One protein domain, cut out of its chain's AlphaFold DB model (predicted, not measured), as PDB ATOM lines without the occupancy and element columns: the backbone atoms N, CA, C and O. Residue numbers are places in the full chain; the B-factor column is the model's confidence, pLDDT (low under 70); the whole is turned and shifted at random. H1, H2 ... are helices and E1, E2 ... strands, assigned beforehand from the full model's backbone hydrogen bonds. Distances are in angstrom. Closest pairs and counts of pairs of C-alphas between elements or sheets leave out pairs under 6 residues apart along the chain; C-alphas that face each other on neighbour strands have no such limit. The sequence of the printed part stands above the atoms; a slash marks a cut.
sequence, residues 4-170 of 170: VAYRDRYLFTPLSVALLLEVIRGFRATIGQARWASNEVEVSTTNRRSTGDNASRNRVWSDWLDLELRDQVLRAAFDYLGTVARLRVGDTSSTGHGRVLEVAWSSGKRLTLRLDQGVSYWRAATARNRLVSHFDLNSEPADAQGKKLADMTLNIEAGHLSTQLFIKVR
ATOM      1  N   VAL A   4     -12.160  61.852 -28.463       95.38
ATOM      2  CA  VAL A   4     -12.890  60.618 -28.746       95.38
ATOM      3  C   VAL A   4     -11.962  59.428 -28.515       95.38
ATOM      4  O   VAL A   4     -10.803  59.443 -28.929       95.38
ATOM      5  N   ALA A   5     -12.469  58.416 -27.820       95.50
ATOM      6  CA  ALA A   5     -11.727  57.208 -27.499       95.50
ATOM      7  C   ALA A   5     -12.601  55.979 -27.725       95.50
ATOM      8  O   ALA A   5     -13.729  55.917 -27.240       95.50
ATOM      9  N   TYR A   6     -12.073  54.989 -28.433       95.94
ATOM     10  CA  TYR A   6     -12.701  53.695 -28.620       95.94
ATOM     11  C   TYR A   6     -11.843  52.598 -28.002       95.94
ATOM     12  O   TYR A   6     -10.638  52.529 -28.228       95.94
ATOM     13  N   ARG A   7     -12.464  51.711 -27.231       94.38
ATOM     14  CA  ARG A   7     -11.813  50.540 -26.648       94.38
ATOM     15  C   ARG A   7     -12.556  49.294 -27.080       94.38
ATOM     16  O   ARG A   7     -13.740  49.177 -26.788       94.38
ATOM     17  N   ASP A   8     -11.853  48.365 -27.719       92.06
ATOM     18  CA  ASP A   8     -12.354  47.029 -28.036       92.06
ATOM     19  C   ASP A   8     -11.181  46.056 -28.213       92.06
ATOM     20  O   ASP A   8     -10.259  46.283 -28.999       92.06
ATOM     21  N   ARG A   9     -11.220  44.938 -27.484       90.12
ATOM     22  CA  ARG A   9     -10.214  43.872 -27.590       90.12
ATOM     23  C   ARG A   9     -10.357  43.053 -28.873       90.12
ATOM     24  O   ARG A   9      -9.476  42.264 -29.164       90.12
ATOM     25  N   TYR A  10     -11.456  43.185 -29.610       88.88
ATOM     26  CA  TYR A  10     -11.806  42.273 -30.698       88.88
ATOM     27  C   TYR A  10     -11.638  42.879 -32.095       88.88
ATOM     28  O   TYR A  10     -12.334  42.466 -33.023       88.88
ATOM     29  N   LEU A  11     -10.698  43.812 -32.269       91.81
ATOM     30  CA  LEU A  11     -10.318  44.341 -33.582       91.81
ATOM     31  C   LEU A  11      -9.342  43.379 -34.274       91.81
ATOM     32  O   LEU A  11      -8.149  43.649 -34.375       91.81
ATOM     33  N   PHE A  12      -9.832  42.208 -34.679       90.50
ATOM     34  CA  PHE A  12      -8.999  41.150 -35.264       90.50
ATOM     35  C   PHE A  12      -9.225  40.924 -36.753       90.50
ATOM     36  O   PHE A  12      -8.494  40.150 -37.352       90.50
ATOM     37  N   THR A  13     -10.202  41.585 -37.368       91.50
ATOM     38  CA  THR A  13     -10.504  41.403 -38.794       91.50
ATOM     39  C   THR A  13     -10.474  42.738 -39.533       91.50
ATOM     40  O   THR A  13     -10.776  43.771 -38.921       91.50
ATOM     41  N   PRO A  14     -10.174  42.753 -40.842       93.38
ATOM     42  CA  PRO A  14     -10.323  43.942 -41.678       93.38
ATOM     43  C   PRO A  14     -11.705  44.599 -41.542       93.38
ATOM     44  O   PRO A  14     -11.806  45.812 -41.381       93.38
ATOM     45  N   LEU A  15     -12.767  43.789 -41.487       93.31
ATOM     46  CA  LEU A  15     -14.141  44.251 -41.297       93.31
ATOM     47  C   LEU A  15     -14.324  44.999 -39.971       93.31
ATOM     48  O   LEU A  15     -14.956  46.049 -39.952       93.31
ATOM     49  N   SER A  16     -13.773  44.491 -38.864       94.12
ATOM     50  CA  SER A  16     -13.893  45.167 -37.563       94.12
ATOM     51  C   SER A  16     -13.233  46.552 -37.558       94.12
ATOM     52  O   SER A  16     -13.769  47.485 -36.961       94.12
ATOM     53  N   VAL A  17     -12.115  46.709 -38.277       95.38
ATOM     54  CA  VAL A  17     -11.438  48.002 -38.452       95.38
ATOM     55  C   VAL A  17     -12.268  48.922 -39.349       95.38
ATOM     56  O   VAL A  17     -12.518  50.062 -38.964       95.38
ATOM     57  N   ALA A  18     -12.770  48.425 -40.484       95.19
ATOM     58  CA  ALA A  18     -13.650  49.187 -41.374       95.19
ATOM     59  C   ALA A  18     -14.902  49.707 -40.645       95.19
ATOM     60  O   ALA A  18     -15.241  50.882 -40.736       95.19
ATOM     61  N   LEU A  19     -15.543  48.872 -39.826       95.38
ATOM     62  CA  LEU A  19     -16.712  49.270 -39.038       95.38
ATOM     63  C   LEU A  19     -16.398  50.338 -37.988       95.38
ATOM     64  O   LEU A  19     -17.208  51.237 -37.767       95.38
ATOM     65  N   LEU A  20     -15.229  50.272 -37.349       96.12
ATOM     66  CA  LEU A  20     -14.788  51.341 -36.456       96.12
ATOM     67  C   LEU A  20     -14.621  52.664 -37.218       96.12
ATOM     68  O   LEU A  20     -15.084  53.702 -36.741       96.12
ATOM     69  N   LEU A  21     -14.005  52.633 -38.403       95.69
ATOM     70  CA  LEU A  21     -13.849  53.814 -39.258       95.69
ATOM     71  C   LEU A  21     -15.213  54.410 -39.632       95.69
ATOM     72  O   LEU A  21     -15.395  55.620 -39.504       95.69
ATOM     73  N   GLU A  22     -16.188  53.574 -40.001       94.81
ATOM     74  CA  GLU A  22     -17.566  54.000 -40.287       94.81
ATOM     75  C   GLU A  22     -18.226  54.691 -39.093       94.81
ATOM     76  O   GLU A  22     -18.823  55.759 -39.242       94.81
ATOM     77  N   VAL A  23     -18.082  54.123 -37.890       94.00
ATOM     78  CA  VAL A  23     -18.604  54.738 -36.664       94.00
ATOM     79  C   VAL A  23     -17.982  56.120 -36.470       94.00
ATOM     80  O   VAL A  23     -18.706  57.103 -36.322       94.00
ATOM     81  N   ILE A  24     -16.653  56.236 -36.525       94.06
ATOM     82  CA  ILE A  24     -15.961  57.519 -36.339       94.06
ATOM     83  C   ILE A  24     -16.360  58.534 -37.418       94.06
ATOM     84  O   ILE A  24     -16.645  59.693 -37.097       94.06
ATOM     85  N   ARG A  25     -16.448  58.107 -38.682       92.75
ATOM     86  CA  ARG A  25     -16.883  58.946 -39.805       92.75
ATOM     87  C   ARG A  25     -18.313  59.447 -39.607       92.75
ATOM     88  O   ARG A  25     -18.560  60.644 -39.757       92.75
ATOM     89  N   GLY A  26     -19.231  58.572 -39.197       92.62
ATOM     90  CA  GLY A  26     -20.616  58.926 -38.881       92.62
ATOM     91  C   GLY A  26     -20.722  59.911 -37.715       92.62
ATOM     92  O   GLY A  26     -21.475  60.885 -37.792       92.62
ATOM     93  N   PHE A  27     -19.918  59.731 -36.663       91.12
ATOM     94  CA  PHE A  27     -19.839  60.678 -35.547       91.12
ATOM     95  C   PHE A  27     -19.318  62.047 -35.994       91.12
ATOM     96  O   PHE A  27     -19.912  63.068 -35.644       91.12
ATOM     97  N   ARG A  28     -18.249  62.087 -36.800       91.06
ATOM     98  CA  ARG A  28     -17.696  63.333 -37.348       91.06
ATOM     99  C   ARG A  28     -18.717  64.066 -38.216       91.06
ATOM    100  O   ARG A  28     -18.885  65.273 -38.051       91.06
ATOM    101  N   ALA A  29     -19.436  63.340 -39.073       92.00
ATOM    102  CA  ALA A  29     -20.510  63.893 -39.895       92.00
ATOM    103  C   ALA A  29     -21.665  64.449 -39.041       92.00
ATOM    104  O   ALA A  29     -22.106  65.573 -39.260       92.00
ATOM    105  N   THR A  30     -22.101  63.706 -38.019       92.31
ATOM    106  CA  THR A  30     -23.216  64.096 -37.135       92.31
ATOM    107  C   THR A  30     -22.875  65.304 -36.256       92.31
ATOM    108  O   THR A  30     -23.700  66.190 -36.031       92.31
ATOM    109  N   ILE A  31     -21.649  65.363 -35.728       90.75
ATOM    110  CA  ILE A  31     -21.189  66.482 -34.896       90.75
ATOM    111  C   ILE A  31     -20.930  67.725 -35.761       90.75
ATOM    112  O   ILE A  31     -21.238  68.840 -35.324       90.75
ATOM    113  N   GLY A  32     -20.425  67.531 -36.980       89.75
ATOM    114  CA  GLY A  32     -20.034  68.586 -37.907       89.75
ATOM    115  C   GLY A  32     -18.633  69.134 -37.617       89.75
ATOM    116  O   GLY A  32     -18.196  69.199 -36.464       89.75
ATOM    117  N   GLN A  33     -17.933  69.567 -38.673       84.75
ATOM    118  CA  GLN A  33     -16.528  70.000 -38.599       84.75
ATOM    119  C   GLN A  33     -16.296  71.119 -37.573       84.75
ATOM    120  O   GLN A  33     -15.374  71.021 -36.771       84.75
ATOM    121  N   ALA A  34     -17.184  72.118 -37.505       85.81
ATOM    122  CA  ALA A  34     -17.061  73.245 -36.574       85.81
ATOM    123  C   ALA A  34     -17.033  72.833 -35.089       85.81
ATOM    124  O   ALA A  34     -16.540  73.571 -34.241       85.81
ATOM    125  N   ARG A  35     -17.574  71.654 -34.753       86.25
ATOM    126  CA  ARG A  35     -17.618  71.134 -33.379       86.25
ATOM    127  C   ARG A  35     -16.659  69.964 -33.161       86.25
ATOM    128  O   ARG A  35     -16.590  69.463 -32.035       86.25
ATOM    129  N   TRP A  36     -15.928  69.528 -34.185       87.12
ATOM    130  CA  TRP A  36     -14.951  68.445 -34.117       87.12
ATOM    131  C   TRP A  36     -13.538  69.024 -33.986       87.12
ATOM    132  O   TRP A  36     -12.845  69.214 -34.977       87.12
ATOM    133  N   ALA A  37     -13.119  69.336 -32.758       85.69
ATOM    134  CA  ALA A  37     -11.827  69.983 -32.510       85.69
ATOM    135  C   ALA A  37     -10.672  68.990 -32.276       85.69
ATOM    136  O   ALA A  37      -9.520  69.404 -32.221       85.69
ATOM    137  N   SER A  38     -10.964  67.694 -32.106       83.00
ATOM    138  CA  SER A  38      -9.923  66.673 -31.941       83.00
ATOM    139  C   SER A  38      -9.408  66.219 -33.300       83.00
ATOM    140  O   SER A  38     -10.181  65.700 -34.103       83.00
ATOM    141  N   ASN A  39      -8.101  66.332 -33.523       84.56
ATOM    142  CA  ASN A  39      -7.444  65.754 -34.702       84.56
ATOM    143  C   ASN A  39      -7.061  64.284 -34.498       84.56
ATOM    144  O   ASN A  39      -6.497  63.656 -35.391       84.56
ATOM    145  N   GLU A  40      -7.341  63.744 -33.314       92.94
ATOM    146  CA  GLU A  40      -6.898  62.424 -32.899       92.94
ATOM    147  C   GLU A  40      -8.058  61.602 -32.331       92.94
ATOM    148  O   GLU A  40      -8.947  62.122 -31.644       92.94
ATOM    149  N   VAL A  41      -8.022  60.304 -32.615       95.88
ATOM    150  CA  VAL A  41      -8.909  59.284 -32.061       95.88
ATOM    151  C   VAL A  41      -8.054  58.287 -31.302       95.88
ATOM    152  O   VAL A  41      -7.169  57.654 -31.879       95.88
ATOM    153  N   GLU A  42      -8.306  58.130 -30.006       96.44
ATOM    154  CA  GLU A  42      -7.657  57.066 -29.246       96.44
ATOM    155  C   GLU A  42      -8.334  55.733 -29.549       96.44
ATOM    156  O   GLU A  42      -9.552  55.606 -29.434       96.44
ATOM    157  N   VAL A  43      -7.545  54.728 -29.919       96.19
ATOM    158  CA  VAL A  43      -8.028  53.363 -30.127       96.19
ATOM    159  C   VAL A  43      -7.255  52.442 -29.198       96.19
ATOM    160  O   VAL A  43      -6.034  52.365 -29.265       96.19
ATOM    161  N   SER A  44      -7.956  51.744 -28.312       94.56
ATOM    162  CA  SER A  44      -7.381  50.760 -27.396       94.56
ATOM    163  C   SER A  44      -7.784  49.350 -27.814       94.56
ATOM    164  O   SER A  44      -8.976  49.034 -27.825       94.56
ATOM    165  N   THR A  45      -6.810  48.494 -28.116       92.94
ATOM    166  CA  THR A  45      -7.039  47.096 -28.510       92.94
ATOM    167  C   THR A  45      -5.944  46.170 -27.974       92.94
ATOM    168  O   THR A  45      -5.076  46.613 -27.226       92.94
ATOM    169  N   THR A  46      -5.991  44.879 -28.307       89.00
ATOM    170  CA  THR A  46      -5.033  43.886 -27.800       89.00
ATOM    171  C   THR A  46      -4.142  43.279 -28.881       89.00
ATOM    172  O   THR A  46      -4.508  43.218 -30.056       89.00
ATOM    173  N   ASN A  47      -2.960  42.833 -28.460       83.12
ATOM    174  CA  ASN A  47      -1.956  42.089 -29.228       83.12
ATOM    175  C   ASN A  47      -2.157  40.561 -29.159       83.12
ATOM    176  O   ASN A  47      -1.329  39.816 -29.676       83.12
ATOM    177  N   ARG A  48      -3.204  40.063 -28.485       73.50
ATOM    178  CA  ARG A  48      -3.400  38.621 -28.299       73.50
ATOM    179  C   ARG A  48      -4.829  38.201 -28.576       73.50
ATOM    180  O   ARG A  48      -5.758  38.609 -27.881       73.50
ATOM    181  N   ARG A  49      -4.999  37.301 -29.543       67.69
ATOM    182  CA  ARG A  49      -6.248  36.560 -29.704       67.69
ATOM    183  C   ARG A  49      -6.216  35.309 -28.827       67.69
ATOM    184  O   ARG A  49      -5.223  34.585 -28.814       67.69
ATOM    185  N   SER A  50      -7.299  35.035 -28.106       53.47
ATOM    186  CA  SER A  50      -7.559  33.695 -27.573       53.47
ATOM    187  C   SER A  50      -7.634  32.732 -28.765       53.47
ATOM    188  O   SER A  50      -8.347  33.009 -29.726       53.47
ATOM    189  N   THR A  51      -6.852  31.660 -28.733       49.38
ATOM    190  CA  THR A  51      -6.649  30.691 -29.820       49.38
ATOM    191  C   THR A  51      -7.945  30.262 -30.526       49.38
ATOM    192  O   THR A  51      -8.929  29.910 -29.880       49.38
ATOM    193  N   GLY A  52      -7.920  30.269 -31.864       51.44
ATOM    194  CA  GLY A  52      -8.986  29.773 -32.736       51.44
ATOM    195  C   GLY A  52      -8.583  29.879 -34.211       51.44
ATOM    196  O   GLY A  52      -8.367  30.985 -34.709       51.44
ATOM    197  N   ASP A  53      -8.462  28.725 -34.875       47.94
ATOM    198  CA  ASP A  53      -8.015  28.509 -36.262       47.94
ATOM    199  C   ASP A  53      -8.926  29.166 -37.313       47.94
ATOM    200  O   ASP A  53      -9.685  28.503 -38.019       47.94
ATOM    201  N   ASN A  54      -8.845  30.486 -37.472       54.25
ATOM    202  CA  ASN A  54      -9.394  31.159 -38.654       54.25
ATOM    203  C   ASN A  54      -8.265  31.656 -39.562       54.25
ATOM    204  O   ASN A  54      -8.244  32.815 -39.983       54.25
ATOM    205  N   ALA A  55      -7.299  30.766 -39.821       54.59
ATOM    206  CA  ALA A  55      -6.170  31.016 -40.702       54.59
ATOM    207  C   ALA A  55      -6.659  31.367 -42.122       54.59
ATOM    208  O   ALA A  55      -7.343  30.588 -42.788       54.59
ATOM    209  N   SER A  56      -6.341  32.604 -42.510       58.59
ATOM    210  CA  SER A  56      -6.324  33.218 -43.845       58.59
ATOM    211  C   SER A  56      -7.140  32.555 -44.966       58.59
ATOM    212  O   SER A  56      -6.709  31.592 -45.600       58.59
ATOM    213  N   ARG A  57      -8.261  33.188 -45.340       67.31
ATOM    214  CA  ARG A  57      -8.926  32.970 -46.641       67.31
ATOM    215  C   ARG A  57      -8.928  34.217 -47.536       67.31
ATOM    216  O   ARG A  57      -9.762  34.289 -48.441       67.31
ATOM    217  N   ASN A  58      -8.054  35.194 -47.264       81.31
ATOM    218  CA  ASN A  58      -8.077  36.532 -47.875       81.31
ATOM    219  C   ASN A  58      -9.501  37.105 -47.906       81.31
ATOM    220  O   ASN A  58     -10.055  37.438 -48.959       81.31
ATOM    221  N   ARG A  59     -10.149  37.125 -46.734       86.56
ATOM    222  CA  ARG A  59     -11.496  37.670 -46.553       86.56
ATOM    223  C   ARG A  59     -11.484  38.817 -45.566       86.56
ATOM    224  O   ARG A  59     -10.733  38.795 -44.600       86.56
ATOM    225  N   VAL A  60     -12.424  39.743 -45.732       88.25
ATOM    226  CA  VAL A  60     -12.639  40.854 -44.787       88.25
ATOM    227  C   VAL A  60     -12.986  40.392 -43.363       88.25
ATOM    228  O   VAL A  60     -12.783  41.132 -42.410       88.25
ATOM    229  N   TRP A  61     -13.489  39.165 -43.194       87.44
ATOM    230  CA  TRP A  61     -13.758  38.539 -41.890       87.44
ATOM    231  C   TRP A  61     -12.689  37.521 -41.465       87.44
ATOM    232  O   TRP A  61     -12.865  36.851 -40.447       87.44
ATOM    233  N   SER A  62     -11.627  37.348 -42.256       87.62
ATOM    234  CA  SER A  62     -10.458  36.579 -41.836       87.62
ATOM    235  C   SER A  62      -9.631  37.402 -40.864       87.62
ATOM    236  O   SER A  62      -9.649  38.632 -40.881       87.62
ATOM    237  N   ASP A  63      -8.912  36.697 -40.011       88.31
ATOM    238  CA  ASP A  63      -8.104  37.323 -38.992       88.31
ATOM    239  C   ASP A  63      -6.786  37.888 -39.518       88.31
ATOM    240  O   ASP A  63      -6.148  37.313 -40.398       88.31
ATOM    241  N   TRP A  64      -6.384  38.972 -38.855       88.31
ATOM    242  CA  TRP A  64      -5.019  39.326 -38.481       88.31
ATOM    243  C   TRP A  64      -4.022  38.163 -38.464       88.31
ATOM    244  O   TRP A  64      -3.961  37.504 -37.431       88.31
ATOM    245  N   LEU A  65      -3.235  37.909 -39.519       83.69
ATOM    246  CA  LEU A  65      -2.056  37.032 -39.383       83.69
ATOM    247  C   LEU A  65      -0.952  37.734 -38.590       83.69
ATOM    248  O   LEU A  65      -0.381  37.159 -37.669       83.69
ATOM    249  N   ASP A  66      -0.708  38.992 -38.943       87.38
ATOM    250  CA  ASP A  66       0.232  39.879 -38.277       87.38
ATOM    251  C   ASP A  66      -0.536  41.052 -37.651       87.38
ATOM    252  O   ASP A  66      -1.208  41.832 -38.333       87.38
ATOM    253  N   LEU A  67      -0.475  41.151 -36.323       89.31
ATOM    254  CA  LEU A  67      -1.137  42.225 -35.585       89.31
ATOM    255  C   LEU A  67      -0.361  43.543 -35.657       89.31
ATOM    256  O   LEU A  67      -0.976  44.594 -35.488       89.31
ATOM    257  N   GLU A  68       0.935  43.520 -35.967       91.06
ATOM    258  CA  GLU A  68       1.682  44.740 -36.276       91.06
ATOM    259  C   GLU A  68       1.207  45.318 -37.610       91.06
ATOM    260  O   GLU A  68       0.929  46.516 -37.696       91.06
ATOM    261  N   LEU A  69       0.998  44.466 -38.622       91.56
ATOM    262  CA  LEU A  69       0.372  44.881 -39.878       91.56
ATOM    263  C   LEU A  69      -1.028  45.458 -39.645       91.56
ATOM    264  O   LEU A  69      -1.328  46.534 -40.158       91.56
ATOM    265  N   ARG A  70      -1.872  44.810 -38.828       93.44
ATOM    266  CA  ARG A  70      -3.173  45.384 -38.431       93.44
ATOM    267  C   ARG A  70      -3.006  46.804 -37.892       93.44
ATOM    268  O   ARG A  70      -3.771  47.693 -38.264       93.44
ATOM    269  N   ASP A  71      -2.060  47.008 -36.984       95.31
ATOM    270  CA  ASP A  71      -1.853  48.289 -36.310       95.31
ATOM    271  C   ASP A  71      -1.400  49.378 -37.288       95.31
ATOM    272  O   ASP A  71      -1.881  50.513 -37.216       95.31
ATOM    273  N   GLN A  72      -0.521  49.026 -38.229       95.50
ATOM    274  CA  GLN A  72      -0.093  49.904 -39.317       95.50
ATOM    275  C   GLN A  72      -1.267  50.257 -40.236       95.50
ATOM    276  O   GLN A  72      -1.518  51.435 -40.485       95.50
ATOM    277  N   VAL A  73      -2.039  49.258 -40.671       95.75
ATOM    278  CA  VAL A  73      -3.208  49.447 -41.540       95.75
ATOM    279  C   VAL A  73      -4.273  50.308 -40.864       95.75
ATOM    280  O   VAL A  73      -4.848  51.188 -41.500       95.75
ATOM    281  N   LEU A  74      -4.524  50.103 -39.568       96.50
ATOM    282  CA  LEU A  74      -5.455  50.926 -38.801       96.50
ATOM    283  C   LEU A  74      -4.997  52.386 -38.798       96.50
ATOM    284  O   LEU A  74      -5.792  53.270 -39.106       96.50
ATOM    285  N   ARG A  75      -3.722  52.653 -38.492       97.25
ATOM    286  CA  ARG A  75      -3.182  54.022 -38.513       97.25
ATOM    287  C   ARG A  75      -3.315  54.657 -39.893       97.25
ATOM    288  O   ARG A  75      -3.828  55.770 -39.971       97.25
ATOM    289  N   ALA A  76      -2.937  53.938 -40.945       97.12
ATOM    290  CA  ALA A  76      -3.053  54.410 -42.319       97.12
ATOM    291  C   ALA A  76      -4.506  54.703 -42.726       97.12
ATOM    292  O   ALA A  76      -4.781  55.693 -43.399       97.12
ATOM    293  N   ALA A  77      -5.461  53.881 -42.287       96.69
ATOM    294  CA  ALA A  77      -6.871  54.094 -42.593       96.69
ATOM    295  C   ALA A  77      -7.437  55.351 -41.912       96.69
ATOM    296  O   ALA A  77      -8.205  56.092 -42.524       96.69
ATOM    297  N   PHE A  78      -7.048  55.620 -40.661       96.19
ATOM    298  CA  PHE A  78      -7.406  56.874 -39.991       96.19
ATOM    299  C   PHE A  78      -6.740  58.079 -40.672       96.19
ATOM    300  O   PHE A  78      -7.426  59.073 -40.920       96.19
ATOM    301  N   ASP A  79      -5.455  57.970 -41.024       96.19
ATOM    302  CA  ASP A  79      -4.714  59.040 -41.703       96.19
ATOM    303  C   ASP A  79      -5.367  59.410 -43.041       96.19
ATOM    304  O   ASP A  79      -5.640  60.581 -43.304       96.19
ATOM    305  N   TYR A  80      -5.779  58.405 -43.819       95.81
ATOM    306  CA  TYR A  80      -6.535  58.599 -45.055       95.81
ATOM    307  C   TYR A  80      -7.888  59.310 -44.844       95.81
ATOM    308  O   TYR A  80      -8.317  60.092 -45.690       95.81
ATOM    309  N   LEU A  81      -8.550  59.119 -43.694       92.25
ATOM    310  CA  LEU A  81      -9.752  59.883 -43.311       92.25
ATOM    311  C   LEU A  81      -9.447  61.312 -42.815       92.25
ATOM    312  O   LEU A  81     -10.361  62.045 -42.406       92.25
ATOM    313  N   GLY A  82      -8.180  61.727 -42.827       92.00
ATOM    314  CA  GLY A  82      -7.718  63.026 -42.351       92.00
ATOM    315  C   GLY A  82      -7.794  63.156 -40.830       92.00
ATOM    316  O   GLY A  82      -8.217  64.198 -40.326       92.00
ATOM    317  N   THR A  83      -7.473  62.086 -40.099       91.31
ATOM    318  CA  THR A  83      -7.412  62.063 -38.630       91.31
ATOM    319  C   THR A  83      -6.293  61.141 -38.151       91.31
ATOM    320  O   THR A  83      -5.919  60.192 -38.821       91.31
ATOM    321  N   VAL A  84      -5.772  61.360 -36.947       94.19
ATOM    322  CA  VAL A  84      -4.703  60.521 -36.389       94.19
ATOM    323  C   VAL A  84      -5.291  59.453 -35.468       94.19
ATOM    324  O   VAL A  84      -6.109  59.763 -34.604       94.19
ATOM    325  N   ALA A  85      -4.861  58.197 -35.604       95.81
ATOM    326  CA  ALA A  85      -5.155  57.157 -34.617       95.81
ATOM    327  C   ALA A  85      -4.048  57.070 -33.558       95.81
ATOM    328  O   ALA A  85      -2.921  56.649 -33.847       95.81
ATOM    329  N   ARG A  86      -4.381  57.370 -32.297       96.00
ATOM    330  CA  ARG A  86      -3.537  57.025 -31.146       96.00
ATOM    331  C   ARG A  86      -3.819  55.599 -30.720       96.00
ATOM    332  O   ARG A  86      -4.693  55.353 -29.890       96.00
ATOM    333  N   LEU A  87      -3.071  54.658 -31.276       94.44
ATOM    334  CA  LEU A  87      -3.237  53.260 -30.907       94.44
ATOM    335  C   LEU A  87      -2.564  52.953 -29.558       94.44
ATOM    336  O   LEU A  87      -1.383  53.241 -29.354       94.44
ATOM    337  N   ARG A  88      -3.325  52.347 -28.648       92.56
ATOM    338  CA  ARG A  88      -2.875  51.761 -27.384       92.56
ATOM    339  C   ARG A  88      -3.093  50.257 -27.465       92.56
ATOM    340  O   ARG A  88      -4.230  49.789 -27.426       92.56
ATOM    341  N   VAL A  89      -2.004  49.511 -27.592       88.12
ATOM    342  CA  VAL A  89      -2.048  48.050 -27.650       88.12
ATOM    343  C   VAL A  89      -1.571  47.510 -26.316       88.12
ATOM    344  O   VAL A  89      -0.470  47.831 -25.878       88.12
ATOM    345  N   GLY A  90      -2.419  46.738 -25.649       82.25
ATOM    346  CA  GLY A  90      -2.083  46.107 -24.379       82.25
ATOM    347  C   GLY A  90      -2.454  44.635 -24.360       82.25
ATOM    348  O   GLY A  90      -3.252  44.154 -25.168       82.25
ATOM    349  N   ASP A  91      -1.929  43.913 -23.383       70.81
ATOM    350  CA  ASP A  91      -2.367  42.548 -23.127       70.81
ATOM    351  C   ASP A  91      -3.844  42.513 -22.693       70.81
ATOM    352  O   ASP A  91      -4.443  43.509 -22.265       70.81
ATOM    353  N   THR A  92      -4.457  41.333 -22.783       61.09
ATOM    354  CA  THR A  92      -5.862  41.106 -22.408       61.09
ATOM    355  C   THR A  92      -6.166  41.538 -20.970       61.09
ATOM    356  O   THR A  92      -7.289  41.926 -20.672       61.09
ATOM    357  N   SER A  93      -5.190  41.495 -20.063       59.53
ATOM    358  CA  SER A  93      -5.344  41.936 -18.672       59.53
ATOM    359  C   SER A  93      -5.395  43.462 -18.518       59.53
ATOM    360  O   SER A  93      -6.089  43.948 -17.626       59.53
ATOM    361  N   SER A  94      -4.716  44.224 -19.383       60.97
ATOM    362  CA  SER A  94      -4.572  45.683 -19.266       60.97
ATOM    363  C   SER A  94      -5.568  46.465 -20.127       60.97
ATOM    364  O   SER A  94      -6.063  47.518 -19.719       60.97
ATOM    365  N   THR A  95      -5.944  45.937 -21.290       61.91
ATOM    366  CA  THR A  95      -6.995  46.526 -22.129       61.91
ATOM    367  C   THR A  95      -8.327  46.184 -21.479       61.91
ATOM    368  O   THR A  95      -8.669  45.029 -21.527       61.91
ATOM    369  N   GLY A  96      -9.094  47.059 -20.819       64.88
ATOM    370  CA  GLY A  96     -10.346  46.647 -20.132       64.88
ATOM    371  C   GLY A  96     -11.354  45.866 -21.017       64.88
ATOM    372  O   GLY A  96     -11.369  46.038 -22.230       64.88
ATOM    373  N   HIS A  97     -12.206  45.008 -20.428       68.12
ATOM    374  CA  HIS A  97     -13.200  44.187 -21.167       68.12
ATOM    375  C   HIS A  97     -14.292  45.018 -21.859       68.12
ATOM    376  O   HIS A  97     -15.007  44.517 -22.726       68.12
ATOM    377  N   GLY A  98     -14.463  46.270 -21.435       75.62
ATOM    378  CA  GLY A  98     -15.498  47.149 -21.949       75.62
ATOM    379  C   GLY A  98     -15.240  47.530 -23.403       75.62
ATOM    380  O   GLY A  98     -14.239  48.180 -23.697       75.62
ATOM    381  N   ARG A  99     -16.197  47.185 -24.266       92.25
ATOM    382  CA  ARG A  99     -16.333  47.697 -25.631       92.25
ATOM    383  C   ARG A  99     -17.025  49.053 -25.560       92.25
ATOM    384  O   ARG A  99     -18.245  49.123 -25.394       92.25
ATOM    385  N   VAL A 100     -16.243  50.125 -25.538       95.56
ATOM    386  CA  VAL A 100     -16.733  51.456 -25.158       95.56
ATOM    387  C   VAL A 100     -16.237  52.510 -26.133       95.56
ATOM    388  O   VAL A 100     -15.045  52.580 -26.411       95.56
ATOM    389  N   LEU A 101     -17.158  53.350 -26.603       96.00
ATOM    390  CA  LEU A 101     -16.870  54.619 -27.257       96.00
ATOM    391  C   LEU A 101     -17.141  55.755 -26.265       96.00
ATOM    392  O   LEU A 101     -18.253  55.888 -25.751       96.00
ATOM    393  N   GLU A 102     -16.139  56.578 -26.005       95.62
ATOM    394  CA  GLU A 102     -16.255  57.778 -25.187       95.62
ATOM    395  C   GLU A 102     -16.036  59.024 -26.032       95.62
ATOM    396  O   GLU A 102     -15.115  59.092 -26.841       95.62
ATOM    397  N   VAL A 103     -16.873  60.033 -25.806       95.12
ATOM    398  CA  VAL A 103     -16.786  61.341 -26.450       95.12
ATOM    399  C   VAL A 103     -16.821  62.408 -25.362       95.12
ATOM    400  O   VAL A 103     -17.696  62.388 -24.493       95.12
ATOM    401  N   ALA A 104     -15.873  63.342 -25.400       95.06
ATOM    402  CA  ALA A 104     -15.784  64.451 -24.456       95.06
ATOM    403  C   ALA A 104     -15.949  65.800 -25.166       95.06
ATOM    404  O   ALA A 104     -15.449  66.017 -26.276       95.06
ATOM    405  N   TRP A 105     -16.623  66.741 -24.507       93.81
ATOM    406  CA  TRP A 105     -16.796  68.114 -24.983       93.81
ATOM    407  C   TRP A 105     -16.028  69.106 -24.115       93.81
ATOM    408  O   TRP A 105     -15.787  68.865 -22.938       93.81
ATOM    409  N   SER A 106     -15.688  70.260 -24.699       93.06
ATOM    410  CA  SER A 106     -15.036  71.373 -23.994       93.06
ATOM    411  C   SER A 106     -15.871  71.910 -22.832       93.06
ATOM    412  O   SER A 106     -15.323  72.479 -21.901       93.06
ATOM    413  N   SER A 107     -17.188  71.682 -22.847       92.50
ATOM    414  CA  SER A 107     -18.088  72.019 -21.742       92.50
ATOM    415  C   SER A 107     -17.966  71.083 -20.531       92.50
ATOM    416  O   SER A 107     -18.765  71.198 -19.609       92.50
ATOM    417  N   GLY A 108     -17.084  70.079 -20.570       93.25
ATOM    418  CA  GLY A 108     -16.962  69.039 -19.542       93.25
ATOM    419  C   GLY A 108     -17.965  67.886 -19.669       93.25
ATOM    420  O   GLY A 108     -17.797  66.864 -19.007       93.25
ATOM    421  N   LYS A 109     -18.965  68.002 -20.558       94.69
ATOM    422  CA  LYS A 109     -19.926  66.920 -20.822       94.69
ATOM    423  C   LYS A 109     -19.217  65.707 -21.418       94.69
ATOM    424  O   LYS A 109     -18.260  65.857 -22.187       94.69
ATOM    425  N   ARG A 110     -19.708  64.509 -21.101       95.81
ATOM    426  CA  ARG A 110     -19.191  63.227 -21.594       95.81
ATOM    427  C   ARG A 110     -20.317  62.294 -22.007       95.81
ATOM    428  O   ARG A 110     -21.299  62.125 -21.293       95.81
ATOM    429  N   LEU A 111     -20.125  61.642 -23.142       95.38
ATOM    430  CA  LEU A 111     -20.977  60.589 -23.667       95.38
ATOM    431  C   LEU A 111     -20.168  59.303 -23.621       95.38
ATOM    432  O   LEU A 111     -19.056  59.245 -24.136       95.38
ATOM    433  N   THR A 112     -20.745  58.278 -23.020       96.50
ATOM    434  CA  THR A 112     -20.199  56.928 -22.996       96.50
ATOM    435  C   THR A 112     -21.221  56.018 -23.656       96.50
ATOM    436  O   THR A 112     -22.332  55.864 -23.145       96.50
ATOM    437  N   LEU A 113     -20.851  55.412 -24.784       95.62
ATOM    438  CA  LEU A 113     -21.595  54.318 -25.396       95.62
ATOM    439  C   LEU A 113     -20.866  53.017 -25.103       95.62
ATOM    440  O   LEU A 113     -19.746  52.813 -25.565       95.62
ATOM    441  N   ARG A 114     -21.505  52.118 -24.361       95.62
ATOM    442  CA  ARG A 114     -21.038  50.739 -24.233       95.62
ATOM    443  C   ARG A 114     -21.794  49.878 -25.232       95.62
ATOM    444  O   ARG A 114     -23.021  49.824 -25.202       95.62
ATOM    445  N   LEU A 115     -21.044  49.192 -26.080       94.62
ATOM    446  CA  LEU A 115     -21.557  48.190 -26.997       94.62
ATOM    447  C   LEU A 115     -21.438  46.843 -26.295       94.62
ATOM    448  O   LEU A 115     -20.346  46.489 -25.865       94.62
ATOM    449  N   ASP A 116     -22.515  46.076 -26.154       92.38
ATOM    450  CA  ASP A 116     -22.389  44.767 -25.504       92.38
ATOM    451  C   ASP A 116     -21.445  43.851 -26.294       92.38
ATOM    452  O   ASP A 116     -20.502  43.289 -25.738       92.38
ATOM    453  N   GLN A 117     -21.628  43.800 -27.619       91.06
ATOM    454  CA  GLN A 117     -20.875  42.926 -28.525       91.06
ATOM    455  C   GLN A 117     -19.776  43.627 -29.349       91.06
ATOM    456  O   GLN A 117     -18.984  42.955 -30.004       91.06
ATOM    457  N   GLY A 118     -19.660  44.958 -29.255       92.69
ATOM    458  CA  GLY A 118     -18.618  45.726 -29.953       92.69
ATOM    459  C   GLY A 118     -18.880  45.848 -31.454       92.69
ATOM    460  O   GLY A 118     -19.940  45.448 -31.932       92.69
ATOM    461  N   VAL A 119     -17.920  46.404 -32.201       92.75
ATOM    462  CA  VAL A 119     -18.045  46.509 -33.673       92.75
ATOM    463  C   VAL A 119     -17.916  45.164 -34.376       92.75
ATOM    464  O   VAL A 119     -18.483  44.955 -35.442       92.75
ATOM    465  N   SER A 120     -17.270  44.198 -33.735       90.12
ATOM    466  CA  SER A 120     -17.102  42.849 -34.281       90.12
ATOM    467  C   SER A 120     -18.371  41.988 -34.206       90.12
ATOM    468  O   SER A 120     -18.355  40.833 -34.625       90.12
ATOM    469  N   TYR A 121     -19.473  42.536 -33.681       92.44
ATOM    470  CA  TYR A 121     -20.799  41.920 -33.728       92.44
ATOM    471  C   TYR A 121     -21.342  41.799 -35.156       92.44
ATOM    472  O   TYR A 121     -21.927  40.775 -35.518       92.44
ATOM    473  N   TRP A 122     -21.171  42.859 -35.948       91.81
ATOM    474  CA  TRP A 122     -21.697  42.925 -37.304       91.81
ATOM    475  C   TRP A 122     -20.850  42.077 -38.245       91.81
ATOM    476  O   TRP A 122     -19.621  42.054 -38.171       91.81
ATOM    477  N   ARG A 123     -21.525  41.371 -39.148       88.69
ATOM    478  CA  ARG A 123     -20.895  40.492 -40.132       88.69
ATOM    479  C   ARG A 123     -21.120  41.059 -41.517       88.69
ATOM    480  O   ARG A 123     -22.131  41.713 -41.750       88.69
ATOM    481  N   ALA A 124     -20.203  40.791 -42.442       87.31
ATOM    482  CA  ALA A 124     -20.471  41.061 -43.847       87.31
ATOM    483  C   ALA A 124     -21.695  40.229 -44.253       87.31
ATOM    484  O   ALA A 124     -21.669  39.005 -44.112       87.31
ATOM    485  N   ALA A 125     -22.750  40.898 -44.718       84.75
ATOM    486  CA  ALA A 125     -23.948  40.230 -45.199       84.75
ATOM    487  C   ALA A 125     -23.543  39.244 -46.286       84.75
ATOM    488  O   ALA A 125     -22.703  39.596 -47.119       84.75
ATOM    489  N   THR A 126     -24.093  38.025 -46.240       66.50
ATOM    490  CA  THR A 126     -23.665  36.890 -47.076       66.50
ATOM    491  C   THR A 126     -23.393  37.344 -48.511       66.50
ATOM    492  O   THR A 126     -24.305  37.533 -49.321       66.50
ATOM    493  N   ALA A 127     -22.117  37.584 -48.819       55.66
ATOM    494  CA  ALA A 127     -21.741  38.207 -50.068       55.66
ATOM    495  C   ALA A 127     -21.901  37.147 -51.153       55.66
ATOM    496  O   ALA A 127     -21.008  36.329 -51.371       55.66
ATOM    497  N   ARG A 128     -23.040  37.157 -51.861       51.88
ATOM    498  CA  ARG A 128     -23.218  36.346 -53.080       51.88
ATOM    499  C   ARG A 128     -22.078  36.590 -54.080       51.88
ATOM    500  O   ARG A 128     -21.791  35.730 -54.905       51.88
ATOM    501  N   ASN A 129     -21.393  37.732 -53.968       58.34
ATOM    502  CA  ASN A 129     -20.204  38.071 -54.730       58.34
ATOM    503  C   ASN A 129     -18.904  37.850 -53.921       58.34
ATOM    504  O   ASN A 129     -18.570  38.605 -53.005       58.34
ATOM    505  N   ARG A 130     -18.127  36.832 -54.315       62.56
ATOM    506  CA  ARG A 130     -16.810  36.505 -53.736       62.56
ATOM    507  C   ARG A 130     -15.768  37.619 -53.886       62.56
ATOM    508  O   ARG A 130     -14.816  37.604 -53.112       62.56
ATOM    509  N   LEU A 131     -15.917  38.540 -54.837       62.75
ATOM    510  CA  LEU A 131     -14.968  39.640 -55.047       62.75
ATOM    511  C   LEU A 131     -15.117  40.726 -53.978       62.75
ATOM    512  O   LEU A 131     -14.125  41.236 -53.481       62.75
ATOM    513  N   VAL A 132     -16.353  41.008 -53.562       66.06
ATOM    514  CA  VAL A 132     -16.672  42.067 -52.585       66.06
ATOM    515  C   VAL A 132     -16.140  41.735 -51.190       66.06
ATOM    516  O   VAL A 132     -15.813  42.617 -50.410       66.06
ATOM    517  N   SER A 133     -16.019  40.447 -50.878       75.81
ATOM    518  CA  SER A 133     -15.490  39.981 -49.596       75.81
ATOM    519  C   SER A 133     -13.997  39.671 -49.609       75.81
ATOM    520  O   SER A 133     -13.466  39.294 -48.563       75.81
ATOM    521  N   HIS A 134     -13.337  39.759 -50.767       83.75
ATOM    522  CA  HIS A 134     -11.911  39.488 -50.870       83.75
ATOM    523  C   HIS A 134     -11.114  40.655 -50.288       83.75
ATOM    524  O   HIS A 134     -11.316  41.807 -50.663       83.75
ATOM    525  N   PHE A 135     -10.189  40.341 -49.391       84.56
ATOM    526  CA  PHE A 135      -9.237  41.293 -48.840       84.56
ATOM    527  C   PHE A 135      -7.906  40.575 -48.712       84.56
ATOM    528  O   PHE A 135      -7.802  39.602 -47.963       84.56
ATOM    529  N   ASP A 136      -6.929  41.000 -49.502       81.75
ATOM    530  CA  ASP A 136      -5.617  40.382 -49.474       81.75
ATOM    531  C   ASP A 136      -4.859  40.878 -48.249       81.75
ATOM    532  O   ASP A 136      -4.568  42.065 -48.132       81.75
ATOM    533  N   LEU A 137      -4.592  39.962 -47.323       74.81
ATOM    534  CA  LEU A 137      -3.948  40.280 -46.055       74.81
ATOM    535  C   LEU A 137      -2.423  40.399 -46.185       74.81
ATOM    536  O   LEU A 137      -1.796  40.876 -45.246       74.81
ATOM    537  N   ASN A 138      -1.826  39.973 -47.309       74.19
ATOM    538  CA  ASN A 138      -0.374  39.780 -47.413       74.19
ATOM    539  C   ASN A 138       0.288  40.459 -48.624       74.19
ATOM    540  O   ASN A 138       1.515  40.489 -48.680       74.19
ATOM    541  N   SER A 139      -0.464  40.954 -49.614       72.75
ATOM    542  CA  SER A 139       0.145  41.415 -50.876       72.75
ATOM    543  C   SER A 139       0.395  42.917 -50.990       72.75
ATOM    544  O   SER A 139       1.199  43.325 -51.826       72.75
ATOM    545  N   GLU A 140      -0.261  43.747 -50.176       83.44
ATOM    546  CA  GLU A 140      -0.204  45.204 -50.320       83.44
ATOM    547  C   GLU A 140       0.427  45.914 -49.117       83.44
ATOM    548  O   GLU A 140       0.261  45.460 -47.983       83.44
ATOM    549  N   PRO A 141       1.093  47.067 -49.325       91.88
ATOM    550  CA  PRO A 141       1.554  47.922 -48.234       91.88
ATOM    551  C   PRO A 141       0.406  48.391 -47.334       91.88
ATOM    552  O   PRO A 141      -0.731  48.553 -47.788       91.88
ATOM    553  N   ALA A 142       0.725  48.688 -46.071       93.69
ATOM    554  CA  ALA A 142      -0.258  49.096 -45.071       93.69
ATOM    555  C   ALA A 142      -1.104  50.309 -45.505       93.69
ATOM    556  O   ALA A 142      -2.307  50.329 -45.255       93.69
ATOM    557  N   ASP A 143      -0.513  51.268 -46.222       94.81
ATOM    558  CA  ASP A 143      -1.211  52.463 -46.713       94.81
ATOM    559  C   ASP A 143      -2.300  52.138 -47.742       94.81
ATOM    560  O   ASP A 143      -3.421  52.647 -47.669       94.81
ATOM    561  N   ALA A 144      -2.000  51.236 -48.681       93.56
ATOM    562  CA  ALA A 144      -2.955  50.796 -49.695       93.56
ATOM    563  C   ALA A 144      -4.106  50.002 -49.060       93.56
ATOM    564  O   ALA A 144      -5.277  50.239 -49.369       93.56
ATOM    565  N   GLN A 145      -3.781  49.120 -48.112       93.75
ATOM    566  CA  GLN A 145      -4.774  48.386 -47.333       93.75
ATOM    567  C   GLN A 145      -5.639  49.329 -46.483       93.75
ATOM    568  O   GLN A 145      -6.861  49.184 -46.457       93.75
ATOM    569  N   GLY A 146      -5.035  50.330 -45.837       95.12
ATOM    570  CA  GLY A 146      -5.733  51.316 -45.013       95.12
ATOM    571  C   GLY A 146      -6.735  52.133 -45.821       95.12
ATOM    572  O   GLY A 146      -7.904  52.231 -45.441       95.12
ATOM    573  N   LYS A 147      -6.319  52.619 -46.996       95.06
ATOM    574  CA  LYS A 147      -7.214  53.270 -47.961       95.06
ATOM    575  C   LYS A 147      -8.380  52.362 -48.358       95.06
ATOM    576  O   LYS A 147      -9.533  52.784 -48.304       95.06
ATOM    577  N   LYS A 148      -8.105  51.097 -48.698       93.19
ATOM    578  CA  LYS A 148      -9.156  50.126 -49.049       93.19
ATOM    579  C   LYS A 148     -10.170  49.924 -47.930       93.19
ATOM    580  O   LYS A 148     -11.350  49.783 -48.232       93.19
ATOM    581  N   LEU A 149      -9.738  49.894 -46.667       93.62
ATOM    582  CA  LEU A 149     -10.653  49.786 -45.527       93.62
ATOM    583  C   LEU A 149     -11.507  51.035 -45.343       93.62
ATOM    584  O   LEU A 149     -12.692  50.912 -45.051       93.62
ATOM    585  N   ALA A 150     -10.928  52.219 -45.516       93.94
ATOM    586  CA  ALA A 150     -11.648  53.478 -45.367       93.94
ATOM    587  C   ALA A 150     -12.686  53.720 -46.483       93.94
ATOM    588  O   ALA A 150     -13.746  54.293 -46.225       93.94
ATOM    589  N   ASP A 151     -12.398  53.252 -47.702       92.56
ATOM    590  CA  ASP A 151     -13.300  53.317 -48.862       92.56
ATOM    591  C   ASP A 151     -14.266  52.112 -48.939       92.56
ATOM    592  O   ASP A 151     -15.124  52.032 -49.824       92.56
ATOM    593  N   MET A 152     -14.136  51.146 -48.025       88.88
ATOM    594  CA  MET A 152     -14.886  49.896 -48.053       88.88
ATOM    595  C   MET A 152     -16.387  50.143 -47.889       88.88
ATOM    596  O   MET A 152     -16.850  50.612 -46.855       88.88
ATOM    597  N   THR A 153     -17.168  49.730 -48.885       83.50
ATOM    598  CA  THR A 153     -18.632  49.712 -48.796       83.50
ATOM    599  C   THR A 153     -19.110  48.268 -48.774       83.50
ATOM    600  O   THR A 153     -19.043  47.561 -49.780       83.50
ATOM    601  N   LEU A 154     -19.583  47.815 -47.614       81.38
ATOM    602  CA  LEU A 154     -20.112  46.469 -47.416       81.38
ATOM    603  C   LEU A 154     -21.500  46.536 -46.799       81.38
ATOM    604  O   LEU A 154     -21.720  47.226 -45.807       81.38
ATOM    605  N   ASN A 155     -22.416  45.736 -47.339       87.69
ATOM    606  CA  ASN A 155     -23.636  45.418 -46.616       87.69
ATOM    607  C   ASN A 155     -23.263  44.574 -45.399       87.69
ATOM    608  O   ASN A 155     -22.512  43.601 -45.519       87.69
ATOM    609  N   ILE A 156     -23.803  44.940 -44.244       90.44
ATOM    610  CA  ILE A 156     -23.602  44.212 -42.997       90.44
ATOM    611  C   ILE A 156     -24.922  43.684 -42.467       90.44
ATOM    612  O   ILE A 156     -25.978  44.277 -42.676       90.44
ATOM    613  N   GLU A 157     -24.847  42.567 -41.762       91.00
ATOM    614  CA  GLU A 157     -25.981  41.949 -41.096       91.00
ATOM    615  C   GLU A 157     -25.671  41.691 -39.621       91.00
ATOM    616  O   GLU A 157     -24.517  41.581 -39.189       91.00
ATOM    617  N   ALA A 158     -26.742  41.647 -38.838       90.06
ATOM    618  CA  ALA A 158     -26.705  41.289 -37.435       90.06
ATOM    619  C   ALA A 158     -26.449  39.783 -37.261       90.06
ATOM    620  O   ALA A 158     -26.820  38.970 -38.106       90.06
ATOM    621  N   GLY A 159     -25.852  39.403 -36.129       82.31
ATOM    622  CA  GLY A 159     -25.882  38.015 -35.679       82.31
ATOM    623  C   GLY A 159     -27.298  37.567 -35.287       82.31
ATOM    624  O   GLY A 159     -28.241  38.352 -35.276       82.31
ATOM    625  N   HIS A 160     -27.443  36.291 -34.919       82.81
ATOM    626  CA  HIS A 160     -28.738  35.727 -34.510       82.81
ATOM    627  C   HIS A 160     -29.323  36.358 -33.237       82.81
ATOM    628  O   HIS A 160     -30.537  36.367 -33.063       82.81
ATOM    629  N   LEU A 161     -28.470  36.853 -32.338       87.62
ATOM    630  CA  LEU A 161     -28.874  37.479 -31.081       87.62
ATOM    631  C   LEU A 161     -28.680  38.982 -31.180       87.62
ATOM    632  O   LEU A 161     -27.591  39.411 -31.535       87.62
ATOM    633  N   SER A 162     -29.686  39.766 -30.798       90.44
ATOM    634  CA  SER A 162     -29.592  41.226 -30.765       90.44
ATOM    635  C   SER A 162     -28.405  41.714 -29.929       90.44
ATOM    636  O   SER A 162     -28.157  41.216 -28.831       90.44
ATOM    637  N   THR A 163     -27.714  42.746 -30.414       92.31
ATOM    638  CA  THR A 163     -26.725  43.490 -29.623       92.31
ATOM    639  C   THR A 163     -27.397  44.645 -28.888       92.31
ATOM    640  O   THR A 163     -28.383  45.210 -29.365       92.31
ATOM    641  N   GLN A 164     -26.869  45.009 -27.723       94.62
ATOM    642  CA  GLN A 164     -27.388  46.100 -26.903       94.62
ATOM    643  C   GLN A 164     -26.414  47.277 -26.884       94.62
ATOM    644  O   GLN A 164     -25.190  47.101 -26.863       94.62
ATOM    645  N   LEU A 165     -26.976  48.484 -26.861       94.06
ATOM    646  CA  LEU A 165     -26.245  49.733 -26.691       94.06
ATOM    647  C   LEU A 165     -26.670  50.374 -25.375       94.06
ATOM    648  O   LEU A 165     -27.847  50.662 -25.165       94.06
ATOM    649  N   PHE A 166     -25.703  50.630 -24.502       96.00
ATOM    650  CA  PHE A 166     -25.928  51.359 -23.261       96.00
ATOM    651  C   PHE A 166     -25.365  52.763 -23.417       96.00
ATOM    652  O   PHE A 166     -24.172  52.931 -23.678       96.00
ATOM    653  N   ILE A 167     -26.221  53.764 -23.249       96.38
ATOM    654  CA  ILE A 167     -25.868  55.167 -23.440       96.38
ATOM    655  C   ILE A 167     -25.874  55.859 -22.086       96.38
ATOM    656  O   ILE A 167     -26.835  55.765 -21.324       96.38
ATOM    657  N   LYS A 168     -24.796  56.584 -21.797       96.69
ATOM    658  CA  LYS A 168     -24.682  57.422 -20.611       96.69
ATOM    659  C   LYS A 168     -24.180  58.802 -20.996       96.69
ATOM    660  O   LYS A 168     -23.143  58.915 -21.640       96.69
ATOM    661  N   VAL A 169     -24.886  59.833 -20.544       95.25
ATOM    662  CA  VAL A 169     -24.466  61.232 -20.667       95.25
ATOM    663  C   VAL A 169     -24.202  61.778 -19.266       95.25
ATOM    664  O   VAL A 169     -24.988  61.528 -18.351       95.25
ATOM    665  N   ARG A 170     -23.073  62.457 -19.091       90.56
ATOM    666  CA  ARG A 170     -22.653  63.147 -17.867       90.56
ATOM    667  C   ARG A 170     -22.281  64.585 -18.187       90.56
ATOM    668  O   ARG A 170     -21.782  64.814 -19.312       90.56
TER     669      ARG A 170
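This is residues 4 to 170 of the 170 residues of an uncharacterized protein of Candidatus Accumulibacter phosphatis (UniProt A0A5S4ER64). Picture a twisted wall of six strands with H1 and H2 over one face, making two layers, and H3 packed on both helices, farther from the sheet. Loops in residues 47 to 66 and 116 to 141 lie at the end away from the E4-E5 turn. The printed part has 167 residues, with three named helices and six named strands in the order E1 H1 E2 H2 E3 E4 E5 H3 E6; the class is mixed, with 75 residues, under half, in named elements. The mixed sheet runs E3 E2 E1 E4 E5 E6; the whole is compact, with a radius of gyration of the C-alphas of 15.7 A and spans of 47 by 32 by 32 A.

Start at E1, residues 4 to 7, parallel to E2, residues 40 to 46; N 6 and O 42 are within hydrogen-bond range at 2.8 A. E4, residues 100 to 104, and E5, residues 110 to 115, form a hairpin, with N 101 and O 113 at 2.8 A. H1, residues 14 to 31, and H2, residues 67 to 80, are on the same face, at heights over the sheet of 10.7 A and 9.3 A. E1, H1, E2 and E2, H2, E3, residues 84 to 90, are strand-helix-strand units, parallel neighbours with a helix between, their crossovers right-handed. H3, residues 142 to 150, is not on the sheet; it touches H2 at a steep tilt of 61 degrees, the C-alphas of Ala 77 and Gly 146 closest at 3.9 A. In H1, H2 and H3 every O i to N i+4 pair is within hydrogen-bond range.

Find C-alpha 4 at (-12.890, 60.618, -28.746), where E1 begins. H1 spans 25.9 A, H2 19.7 A, E2 19.3 A and E3 18.9 A. E6, residues 165 to 169, ends at C-alpha 169, (-24.466, 61.232, -20.667).

The C-alphas farthest apart, of Ser 107 and Arg 130, are 47.8 A apart. The printed part has no cut; the links E2 to H2, E5 to H3 and H3 to E6 are long. Look for pLDDT under 70 in residues 49 to 57, 92 to 97 and 126 to 132.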